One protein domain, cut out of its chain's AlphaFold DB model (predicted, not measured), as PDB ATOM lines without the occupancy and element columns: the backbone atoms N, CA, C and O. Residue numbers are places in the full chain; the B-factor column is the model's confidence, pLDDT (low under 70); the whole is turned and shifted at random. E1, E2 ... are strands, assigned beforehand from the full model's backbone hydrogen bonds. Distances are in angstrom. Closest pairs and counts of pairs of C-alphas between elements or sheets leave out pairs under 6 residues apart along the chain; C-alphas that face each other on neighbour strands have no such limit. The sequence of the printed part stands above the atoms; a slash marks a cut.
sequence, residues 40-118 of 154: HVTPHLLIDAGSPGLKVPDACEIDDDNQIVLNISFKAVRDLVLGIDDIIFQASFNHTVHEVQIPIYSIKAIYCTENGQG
ATOM      1  N   HIS A  40      27.619 -19.064  29.030       95.50
ATOM      2  CA  HIS A  40      26.527 -18.088  28.980       95.50
ATOM      3  C   HIS A  40      26.584 -17.114  27.787       95.50
ATOM      4  O   HIS A  40      26.056 -16.003  27.880       95.50
ATOM      5  N   VAL A  41      27.189 -17.526  26.670       96.75
ATOM      6  CA  VAL A  41      27.179 -16.778  25.400       96.75
ATOM      7  C   VAL A  41      26.149 -17.359  24.428       96.75
ATOM      8  O   VAL A  41      25.642 -18.461  24.640       96.75
ATOM      9  N   THR A  42      25.796 -16.609  23.381       97.44
ATOM     10  CA  THR A  42      24.705 -16.957  22.458       97.44
ATOM     11  C   THR A  42      25.234 -17.706  21.230       97.44
ATOM     12  O   THR A  42      25.872 -17.088  20.373       97.44
ATOM     13  N   PRO A  43      24.951 -19.014  21.071       98.19
ATOM     14  CA  PRO A  43      25.443 -19.767  19.925       98.19
ATOM     15  C   PRO A  43      24.680 -19.407  18.644       98.19
ATOM     16  O   PRO A  43      23.445 -19.365  18.626       98.19
ATOM     17  N   HIS A  44      25.428 -19.186  17.569       98.50
ATOM     18  CA  HIS A  44      24.951 -18.911  16.220       98.50
ATOM     19  C   HIS A  44      25.592 -19.885  15.227       98.50
ATOM     20  O   HIS A  44      26.744 -20.291  15.393       98.50
ATOM     21  N   LEU A  45      24.847 -20.242  14.185       98.44
ATOM     22  CA  LEU A  45      25.339 -21.003  13.040       98.44
ATOM     23  C   LEU A  45      25.520 -20.078  11.844       98.44
ATOM     24  O   LEU A  45      24.634 -19.275  11.570       98.44
ATOM     25  N   LEU A  46      26.627 -20.248  11.123       97.94
ATOM     26  CA  LEU A  46      26.832 -19.699   9.784       97.94
ATOM     27  C   LEU A  46      26.566 -20.799   8.759       97.94
ATOM     28  O   LEU A  46      27.178 -21.868   8.832       97.94
ATOM     29  N   ILE A  47      25.652 -20.549   7.829       98.00
ATOM     30  CA  ILE A  47      25.092 -21.568   6.939       98.00
ATOM     31  C   ILE A  47      25.180 -21.078   5.494       98.00
ATOM     32  O   ILE A  47      24.865 -19.925   5.217       98.00
ATOM     33  N   ASP A  48      25.575 -21.952   4.572       96.88
ATOM     34  CA  ASP A  48      25.441 -21.711   3.133       96.88
ATOM     35  C   ASP A  48      23.971 -21.802   2.694       96.88
ATOM     36  O   ASP A  48      23.372 -22.879   2.742       96.88
ATOM     37  N   ALA A  49      23.395 -20.696   2.218       96.50
ATOM     38  CA  ALA A  49      22.000 -20.642   1.779       96.50
ATOM     39  C   ALA A  49      21.751 -21.421   0.474       96.50
ATOM     40  O   ALA A  49      20.613 -21.782   0.176       96.50
ATOM     41  N   GLY A  50      22.800 -21.663  -0.320       94.00
ATOM     42  CA  GLY A  50      22.713 -22.336  -1.620       94.00
ATOM     43  C   GLY A  50      22.746 -23.861  -1.534       94.00
ATOM     44  O   GLY A  50      22.537 -24.546  -2.540       94.00
ATOM     45  N   SER A  51      23.008 -24.401  -0.345       93.69
ATOM     46  CA  SER A  51      23.169 -25.832  -0.137       93.69
ATOM     47  C   SER A  51      21.848 -26.597  -0.338       93.69
ATOM     48  O   SER A  51      20.818 -26.224   0.234       93.69
ATOM     49  N   PRO A  52      21.845 -27.710  -1.105       93.69
ATOM     50  CA  PRO A  52      20.663 -28.554  -1.270       93.69
ATOM     51  C   PRO A  52      20.109 -29.015   0.079       93.69
ATOM     52  O   PRO A  52      20.865 -29.183   1.026       93.69
ATOM     53  N   GLY A  53      18.804 -29.266   0.180       93.50
ATOM     54  CA  GLY A  53      18.199 -29.839   1.391       93.50
ATOM     55  C   GLY A  53      18.009 -28.870   2.565       93.50
ATOM     56  O   GLY A  53      17.283 -29.219   3.495       93.50
ATOM     57  N   LEU A  54      18.574 -27.659   2.505       97.38
ATOM     58  CA  LEU A  54      18.306 -26.595   3.471       97.38
ATOM     59  C   LEU A  54      16.827 -26.186   3.416       97.38
ATOM     60  O   LEU A  54      16.296 -25.867   2.351       97.38
ATOM     61  N   LYS A  55      16.157 -26.187   4.572       97.31
ATOM     62  CA  LYS A  55      14.779 -25.703   4.719       97.31
ATOM     63  C   LYS A  55      14.743 -24.612   5.772       97.31
ATOM     64  O   LYS A  55      14.827 -24.875   6.971       97.31
ATOM     65  N   VAL A  56      14.588 -23.387   5.295       95.94
ATOM     66  CA  VAL A  56      14.441 -22.177   6.100       95.94
ATOM     67  C   VAL A  56      13.261 -21.367   5.549       95.94
ATOM     68  O   VAL A  56      12.958 -21.486   4.361       95.94
ATOM     69  N   PRO A  57      12.560 -20.566   6.366       94.50
ATOM     70  CA  PRO A  57      11.514 -19.675   5.864       94.50
ATOM     71  C   PRO A  57      12.069 -18.597   4.930       94.50
ATOM     72  O   PRO A  57      13.161 -18.087   5.164       94.50
ATOM     73  N   ASP A  58      11.259 -18.141   3.968       92.50
ATOM     74  CA  ASP A  58      11.598 -17.014   3.074       92.50
ATOM     75  C   ASP A  58      11.874 -15.697   3.831       92.50
ATOM     76  O   ASP A  58      12.425 -14.751   3.279       92.50
ATOM     77  N   ALA A  59      11.461 -15.623   5.099       92.81
ATOM     78  CA  ALA A  59      11.710 -14.494   5.988       92.81
ATOM     79  C   ALA A  59      13.138 -14.462   6.571       92.81
ATOM     80  O   ALA A  59      13.466 -13.503   7.269       92.81
ATOM     81  N   CYS A  60      13.961 -15.492   6.348       92.81
ATOM     82  CA  CYS A  60      15.371 -15.471   6.735       92.81
ATOM     83  C   CYS A  60      16.142 -14.441   5.907       92.81
ATOM     84  O   CYS A  60      16.040 -14.408   4.683       92.81
ATOM     85  N   GLU A  61      16.958 -13.636   6.579       93.75
ATOM     86  CA  GLU A  61      17.878 -12.723   5.911       93.75
ATOM     87  C   GLU A  61      19.062 -13.520   5.346       93.75
ATOM     88  O   GLU A  61      19.722 -14.267   6.073       93.75
ATOM     89  N   ILE A  62      19.294 -13.374   4.041       96.19
ATOM     90  CA  ILE A  62      20.448 -13.918   3.324       96.19
ATOM     91  C   ILE A  62      21.368 -12.740   3.007       96.19
ATOM     92  O   ILE A  62      20.900 -11.719   2.495       96.19
ATOM     93  N   ASP A  63      22.650 -12.868   3.333       95.94
ATOM     94  CA  ASP A  63      23.647 -11.833   3.058       95.94
ATOM     95  C   ASP A  63      24.178 -11.870   1.610       95.94
ATOM     96  O   ASP A  63      23.814 -12.725   0.798       95.94
ATOM     97  N   ASP A  64      25.052 -10.915   1.277       96.19
ATOM     98  CA  ASP A  64      25.635 -10.773  -0.064       96.19
ATOM     99  C   ASP A  64      26.513 -11.974  -0.479       96.19
ATOM    100  O   ASP A  64      26.690 -12.220  -1.675       96.19
ATOM    101  N   ASP A  65      27.023 -12.748   0.488       95.75
ATOM    102  CA  ASP A  65      27.826 -13.959   0.265       95.75
ATOM    103  C   ASP A  65      26.957 -15.230   0.185       95.75
ATOM    104  O   ASP A  65      27.483 -16.352   0.197       95.75
ATOM    105  N   ASN A  66      25.634 -15.063   0.084       96.44
ATOM    106  CA  ASN A  66      24.641 -16.134   0.056       96.44
ATOM    107  C   ASN A  66      24.680 -17.007   1.324       96.44
ATOM    108  O   ASN A  66      24.611 -18.239   1.257       96.44
ATOM    109  N   GLN A  67      24.819 -16.377   2.491       96.94
ATOM    110  CA  GLN A  67      24.883 -17.048   3.788       96.94
ATOM    111  C   GLN A  67      23.744 -16.608   4.700       96.94
ATOM    112  O   GLN A  67      23.160 -15.535   4.552       96.94
ATOM    113  N   ILE A  68      23.424 -17.477   5.656       97.12
ATOM    114  CA  ILE A  68      22.418 -17.234   6.687       97.12
ATOM    115  C   ILE A  68      23.082 -17.419   8.042       97.12
ATOM    116  O   ILE A  68      23.746 -18.430   8.290       97.12
ATOM    117  N   VAL A  69      22.849 -16.467   8.943       97.38
ATOM    118  CA  VAL A  69      23.224 -16.588  10.352       97.38
ATOM    119  C   VAL A  69      21.982 -16.889  11.179       97.38
ATOM    120  O   VAL A  69      21.051 -16.088  11.216       97.38
ATOM    121  N   LEU A  70      21.964 -18.026  11.879       97.81
ATOM    122  CA  LEU A  70      20.839 -18.412  12.739       97.81
ATOM    123  C   LEU A  70      21.261 -18.534  14.198       97.81
ATOM    124  O   LEU A  70      22.197 -19.256  14.532       97.81
ATOM    125  N   ASN A  71      20.525 -17.860  15.080       97.56
ATOM    126  CA  ASN A  71      20.659 -18.014  16.525       97.56
ATOM    127  C   ASN A  71      20.016 -19.336  16.968       97.56
ATOM    128  O   ASN A  71      18.816 -19.534  16.781       97.56
ATOM    129  N   ILE A  72      20.810 -20.209  17.591       98.12
ATOM    130  CA  ILE A  72      20.371 -21.523  18.090       98.12
ATOM    131  C   ILE A  72      20.414 -21.625  19.623       98.12
ATOM    132  O   ILE A  72      20.354 -22.717  20.193       98.12
ATOM    133  N   SER A  73      20.521 -20.496  20.327       97.44
ATOM    134  CA  SER A  73      20.453 -20.478  21.790       97.44
ATOM    135  C   SER A  73      19.112 -21.011  22.300       97.44
ATOM    136  O   SER A  73      18.068 -20.788  21.687       97.44
ATOM    137  N   PHE A  74      19.114 -21.624  23.488       93.88
ATOM    138  CA  PHE A  74      17.904 -22.127  24.161       93.88
ATOM    139  C   PHE A  74      16.743 -21.110  24.222       93.88
ATOM    140  O   PHE A  74      15.578 -21.493  24.270       93.88
ATOM    141  N   LYS A  75      17.040 -19.803  24.232       95.06
ATOM    142  CA  LYS A  75      16.019 -18.745  24.278       95.06
ATOM    143  C   LYS A  75      15.372 -18.470  22.918       95.06
ATOM    144  O   LYS A  75      14.251 -17.968  22.888       95.06
ATOM    145  N   ALA A  76      16.083 -18.734  21.824       95.94
ATOM    146  CA  ALA A  76      15.662 -18.402  20.465       95.94
ATOM    147  C   ALA A  76      14.908 -19.548  19.776       95.94
ATOM    148  O   ALA A  76      14.082 -19.293  18.899       95.94
ATOM    149  N   VAL A  77      15.169 -20.793  20.185       97.88
ATOM    150  CA  VAL A  77      14.654 -21.989  19.510       97.88
ATOM    151  C   VAL A  77      13.886 -22.912  20.454       97.88
ATOM    152  O   VAL A  77      14.060 -22.880  21.672       97.88
ATOM    153  N   ARG A  78      13.032 -23.761  19.882       98.00
ATOM    154  CA  ARG A  78      12.359 -24.872  20.568       98.00
ATOM    155  C   ARG A  78      12.680 -26.185  19.873       98.00
ATOM    156  O   ARG A  78      12.939 -26.194  18.673       98.00
ATOM    157  N   ASP A  79      12.643 -27.267  20.645       98.00
ATOM    158  CA  ASP A  79      12.830 -28.635  20.153       98.00
ATOM    159  C   ASP A  79      14.119 -28.801  19.326       98.00
ATOM    160  O   ASP A  79      14.127 -29.443  18.281       98.00
ATOM    161  N   LEU A  80      15.216 -28.185  19.796       98.50
ATOM    162  CA  LEU A  80      16.516 -28.250  19.132       98.50
ATOM    163  C   LEU A  80      17.070 -29.676  19.148       98.50
ATOM    164  O   LEU A  80      17.341 -30.247  20.206       98.50
ATOM    165  N   VAL A  81      17.315 -30.208  17.956       98.50
ATOM    166  CA  VAL A  81      17.963 -31.494  17.717       98.50
ATOM    167  C   VAL A  81      19.262 -31.248  16.957       98.50
ATOM    168  O   VAL A  81      19.249 -30.884  15.785       98.50
ATOM    169  N   LEU A  82      20.394 -31.481  17.624       98.19
ATOM    170  CA  LEU A  82      21.725 -31.482  17.010       98.19
ATOM    171  C   LEU A  82      22.047 -32.893  16.486       98.19
ATOM    172  O   LEU A  82      22.710 -33.687  17.163       98.19
ATOM    173  N   GLY A  83      21.490 -33.231  15.321       97.06
ATOM    174  CA  GLY A  83      21.592 -34.556  14.709       97.06
ATOM    175  C   GLY A  83      22.931 -34.836  14.017       97.06
ATOM    176  O   GLY A  83      23.853 -34.025  14.019       97.06
ATOM    177  N   ILE A  84      23.044 -36.043  13.453       95.25
ATOM    178  CA  ILE A  84      24.239 -36.480  12.708       95.25
ATOM    179  C   ILE A  84      24.212 -35.970  11.267       95.25
ATOM    180  O   ILE A  84      25.264 -35.624  10.743       95.25
ATOM    181  N   ASP A  85      23.030 -35.954  10.649       94.81
ATOM    182  CA  ASP A  85      22.852 -35.586   9.242       94.81
ATOM    183  C   ASP A  85      22.246 -34.178   9.102       94.81
ATOM    184  O   ASP A  85      22.632 -33.427   8.209       94.81
ATOM    185  N   ASP A  86      21.376 -33.787  10.042       97.75
ATOM    186  CA  ASP A  86      20.693 -32.494  10.073       97.75
ATOM    187  C   ASP A  86      20.624 -31.908  11.493       97.75
ATOM    188  O   ASP A  86      20.531 -32.638  12.488       97.75
ATOM    189  N   ILE A  87      20.576 -30.579  11.575       98.50
ATOM    190  CA  ILE A  87      20.114 -29.821  12.740       98.50
ATOM    191  C   ILE A  87      18.674 -29.382  12.494       98.50
ATOM    192  O   ILE A  87      18.377 -28.779  11.463       98.50
ATOM    193  N   ILE A  88      17.785 -29.667  13.447       98.69
ATOM    194  CA  ILE A  88      16.352 -29.367  13.336       98.69
ATOM    195  C   ILE A  88      15.899 -28.591  14.568       98.69
ATOM    196  O   ILE A  88      16.270 -28.947  15.686       98.69
ATOM    197  N   PHE A  89      15.112 -27.535  14.375       98.62
ATOM    198  CA  PHE A  89      14.478 -26.795  15.468       98.62
ATOM    199  C   PHE A  89      13.281 -25.976  14.984       98.62
ATOM    200  O   PHE A  89      13.059 -25.796  13.789       98.62
ATOM    201  N   GLN A  90      12.519 -25.438  15.932       98.31
ATOM    202  CA  GLN A  90      11.447 -24.478  15.689       98.31
ATOM    203  C   GLN A  90      11.894 -23.082  16.136       98.31
ATOM    204  O   GLN A  90      12.389 -22.920  17.254       98.31
ATOM    205  N   ALA A  91      11.691 -22.063  15.303       97.12
ATOM    206  CA  ALA A  91      12.009 -20.671  15.633       97.12
ATOM    207  C   ALA A  91      10.957 -19.703  15.081       97.12
ATOM    208  O   ALA A  91      10.203 -20.027  14.165       97.12
ATOM    209  N   SER A  92      10.873 -18.512  15.679       95.88
ATOM    210  CA  SER A  92       9.939 -17.472  15.238       95.88
ATOM    211  C   SER A  92      10.622 -16.501  14.281       95.88
ATOM    212  O   SER A  92      11.563 -15.821  14.674       95.88
ATOM    213  N   PHE A  93      10.092 -16.377  13.069       94.06
ATOM    214  CA  PHE A  93      10.506 -15.399  12.065       94.06
ATOM    215  C   PHE A  93       9.324 -14.465  11.811       94.06
ATOM    216  O   PHE A  93       8.219 -14.929  11.532       94.06
ATOM    217  N   ASN A  94       9.508 -13.152  11.978       90.44
ATOM    218  CA  ASN A  94       8.421 -12.167  11.860       90.44
ATOM    219  C   ASN A  94       7.147 -12.567  12.639       90.44
ATOM    220  O   ASN A  94       6.033 -12.503  12.124       90.44
ATOM    221  N   HIS A  95       7.325 -13.022  13.887       91.44
ATOM    222  CA  HIS A  95       6.270 -13.509  14.795       91.44
ATOM    223  C   HIS A  95       5.537 -14.793  14.375       91.44
ATOM    224  O   HIS A  95       4.636 -15.233  15.089       91.44
ATOM    225  N   THR A  96       5.931 -15.423  13.271       94.69
ATOM    226  CA  THR A  96       5.388 -16.713  12.834       94.69
ATOM    227  C   THR A  96       6.381 -17.817  13.171       94.69
ATOM    228  O   THR A  96       7.576 -17.678  12.928       94.69
ATOM    229  N   VAL A  97       5.906 -18.904  13.779       96.62
ATOM    230  CA  VAL A  97       6.754 -20.056  14.115       96.62
ATOM    231  C   VAL A  97       6.921 -20.930  12.880       96.62
ATOM    232  O   VAL A  97       5.934 -21.274  12.230       96.62
ATOM    233  N   HIS A  98       8.160 -21.312  12.595       97.50
ATOM    234  CA  HIS A  98       8.512 -22.200  11.502       97.50
ATOM    235  C   HIS A  98       9.479 -23.288  11.964       97.50
ATOM    236  O   HIS A  98      10.322 -23.056  12.835       97.50
ATOM    237  N   GLU A  99       9.388 -24.444  11.310       97.75
ATOM    238  CA  GLU A  99      10.409 -25.480  11.386       97.75
ATOM    239  C   GLU A  99      11.600 -25.106  10.504       97.75
ATOM    240  O   GLU A  99      11.429 -24.641   9.375       97.75
ATOM    241  N   VAL A 100      12.794 -25.339  11.026       98.31
ATOM    242  CA  VAL A 100      14.067 -25.139  10.346       98.31
ATOM    243  C   VAL A 100      14.788 -26.481  10.299       98.31
ATOM    244  O   VAL A 100      14.899 -27.155  11.323       98.31
ATOM    245  N   GLN A 101      15.288 -26.860   9.122       98.50
ATOM    246  CA  GLN A 101      16.127 -28.043   8.921       98.50
ATOM    247  C   GLN A 101      17.396 -27.635   8.167       98.50
ATOM    248  O   GLN A 101      17.319 -27.096   7.061       98.50
ATOM    249  N   ILE A 102      18.550 -27.912   8.766       98.50
ATOM    250  CA  ILE A 102      19.868 -27.513   8.268       98.50
ATOM    251  C   ILE A 102      20.725 -28.770   8.108       98.50
ATOM    252  O   ILE A 102      21.114 -29.356   9.122       98.50
ATOM    253  N   PRO A 103      21.054 -29.182   6.876       97.62
ATOM    254  CA  PRO A 103      21.993 -30.271   6.652       97.62
ATOM    255  C   PRO A 103      23.368 -29.952   7.241       97.62
ATOM    256  O   PRO A 103      23.856 -28.828   7.156       97.62
ATOM    257  N   ILE A 104      24.043 -30.942   7.815       96.56
ATOM    258  CA  ILE A 104      25.331 -30.711   8.486       96.56
ATOM    259  C   ILE A 104      26.403 -30.182   7.527       96.56
ATOM    260  O   ILE A 104      27.186 -29.313   7.909       96.56
ATOM    261  N   TYR A 105      26.403 -30.640   6.273       94.56
ATOM    262  CA  TYR A 105      27.362 -30.177   5.268       94.56
ATOM    263  C   TYR A 105      27.194 -28.696   4.901       94.56
ATOM    264  O   TYR A 105      28.160 -28.081   4.468       94.56
ATOM    265  N   SER A 106      26.009 -28.099   5.094       96.62
ATOM    266  CA  SER A 106      25.786 -26.681   4.779       96.62
ATOM    267  C   SER A 106      26.305 -25.737   5.867       96.62
ATOM    268  O   SER A 106      26.254 -24.519   5.706       96.62
ATOM    269  N   ILE A 107      26.753 -26.269   7.009       97.56
ATOM    270  CA  ILE A 107      27.218 -25.473   8.146       97.56
ATOM    271  C   ILE A 107      28.692 -25.126   7.946       97.56
ATOM    272  O   ILE A 107      29.563 -26.001   7.967       97.56
ATOM    273  N   LYS A 108      28.953 -23.824   7.815       96.88
ATOM    274  CA  LYS A 108      30.296 -23.248   7.673       96.88
ATOM    275  C   LYS A 108      30.941 -22.947   9.019       96.88
ATOM    276  O   LYS A 108      32.154 -23.049   9.157       96.88
ATOM    277  N   ALA A 109      30.151 -22.574  10.028       97.81
ATOM    278  CA  ALA A 109      30.676 -22.280  11.358       97.81
ATOM    279  C   ALA A 109      29.623 -22.409  12.462       97.81
ATOM    280  O   ALA A 109      28.423 -22.265  12.226       97.81
ATOM    281  N   ILE A 110      30.108 -22.598  13.688       98.50
ATOM    282  CA  ILE A 110      29.365 -22.369  14.929       98.50
ATOM    283  C   ILE A 110      30.172 -21.411  15.806       98.50
ATOM    284  O   ILE A 110      31.333 -21.676  16.108       98.50
ATOM    285  N   TYR A 111      29.583 -20.289  16.205       98.44
ATOM    286  CA  TYR A 111      30.285 -19.242  16.950       98.44
ATOM    287  C   TYR A 111      29.323 -18.405  17.791       98.44
ATOM    288  O   TYR A 111      28.107 -18.533  17.669       98.44
ATOM    289  N   CYS A 112      29.851 -17.549  18.659       96.75
ATOM    290  CA  CYS A 112      29.060 -16.552  19.369       96.75
ATOM    291  C   CYS A 112      29.357 -15.137  18.855       96.75
ATOM    292  O   CYS A 112      30.496 -14.785  18.539       96.75
ATOM    293  N   THR A 113      28.318 -14.314  18.730       89.69
ATOM    294  CA  THR A 113      28.428 -12.966  18.147       89.69
ATOM    295  C   THR A 113      29.042 -11.959  19.115       89.69
ATOM    296  O   THR A 113      29.533 -10.916  18.689       89.69
ATOM    297  N   GLU A 114      29.068 -12.270  20.411       91.88
ATOM    298  CA  GLU A 114      29.562 -11.385  21.464       91.88
ATOM    299  C   GLU A 114      31.078 -11.174  21.405       91.88
ATOM    300  O   GLU A 114      31.564 -10.087  21.716       91.88
ATOM    301  N   ASN A 115      31.838 -12.207  21.035       90.56
ATOM    302  CA  ASN A 115      33.301 -12.137  20.978       90.56
ATOM    303  C   ASN A 115      33.918 -12.908  19.796       90.56
ATOM    304  O   ASN A 115      35.144 -12.954  19.683       90.56
ATOM    305  N   GLY A 116      33.094 -13.505  18.929       92.38
ATOM    306  CA  GLY A 116      33.533 -14.252  17.750       92.38
ATOM    307  C   GLY A 116      34.145 -15.622  18.049       92.38
ATOM    308  O   GLY A 116      34.686 -16.243  17.136       92.38
ATOM    309  N   GLN A 117      34.111 -16.104  19.296       96.75
ATOM    310  CA  GLN A 117      34.653 -17.418  19.634       96.75
ATOM    311  C   GLN A 117      33.760 -18.536  19.103       96.75
ATOM    312  O   GLN A 117      32.533 -18.454  19.134       96.75
ATOM    313  N   GLY A 118      34.394 -19.606  18.638       96.81
ATOM    314  CA  GLY A 118      33.709 -20.712  17.999       96.81
ATOM    315  C   GLY A 118      34.654 -21.523  17.138       96.81
ATOM    316  O   GLY A 118      35.859 -21.582  17.391       96.81
TER     317      GLY A 118
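AT A GLANCE: This is residues 40 to 118 of the 154 residues of the protein "ClpXP protease specificity-enhancing factor" of Legionellales bacterium (UniProt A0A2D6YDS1). Two small sheets of three strands each, E2 - E1 - E6 and E3 - E4 - E5, stand partly face to face with their strands crossed, as a loose sandwich. The long link from E1 to E2 runs across from the first sheet to the second, passes by E5 and folds back. The 79 printed residues hold no named helix and six strands, E1 to E6 in order, both sheets antiparallel. The class is all strand, though under half of the residues, 39, are in named elements. The whole is compact and rounded, with a radius of gyration of the C-alphas of 11.9 A and spans of 30 by 27 by 26 A.

IN THESE COORDINATES: E1, residues 43 to 48, begins with C-alpha 43 at (25.443, -19.767, 19.925) and is 16.9 A long. E2 is residues 67 to 71 and E3 residues 77 to 82. E4, residues 86 to 93, is 20.0 A long and bends by 60 degrees at residue 90. E5, residues 96 to 103, measures 22.3 A. E6, residues 107 to 112, ends with C-alpha 112 at (29.060, -16.552, 19.369).

HOW THE PARTS SIT: E1 is the inner strand of its sheet. It forms a hairpin with E2, with N 45 and O 70 2.8 A apart, within hydrogen-bond range. E6 is its antiparallel neighbour at 155 degrees, with N 44 and O 111 at 2.8 A. E3, E4 and E5 form a meander, each strand the antiparallel neighbour of the one before: N 78 and O 90 are 2.8 A apart, N 98 and O 91 2.9 A. E1 and E5 are near each other. E5 and E6 meet only through their link. E1 and E4 are apart.

THE WHOLE: The C-alphas of His 40 and Pro 52, the two farthest apart, are 32.5 A from each other. The printed part has no cut. The link from E1 to E2, residues 49 to 66, is long; the other links are tight. The mean pLDDT of the printed part is 96.2, and no printed residue is under 70.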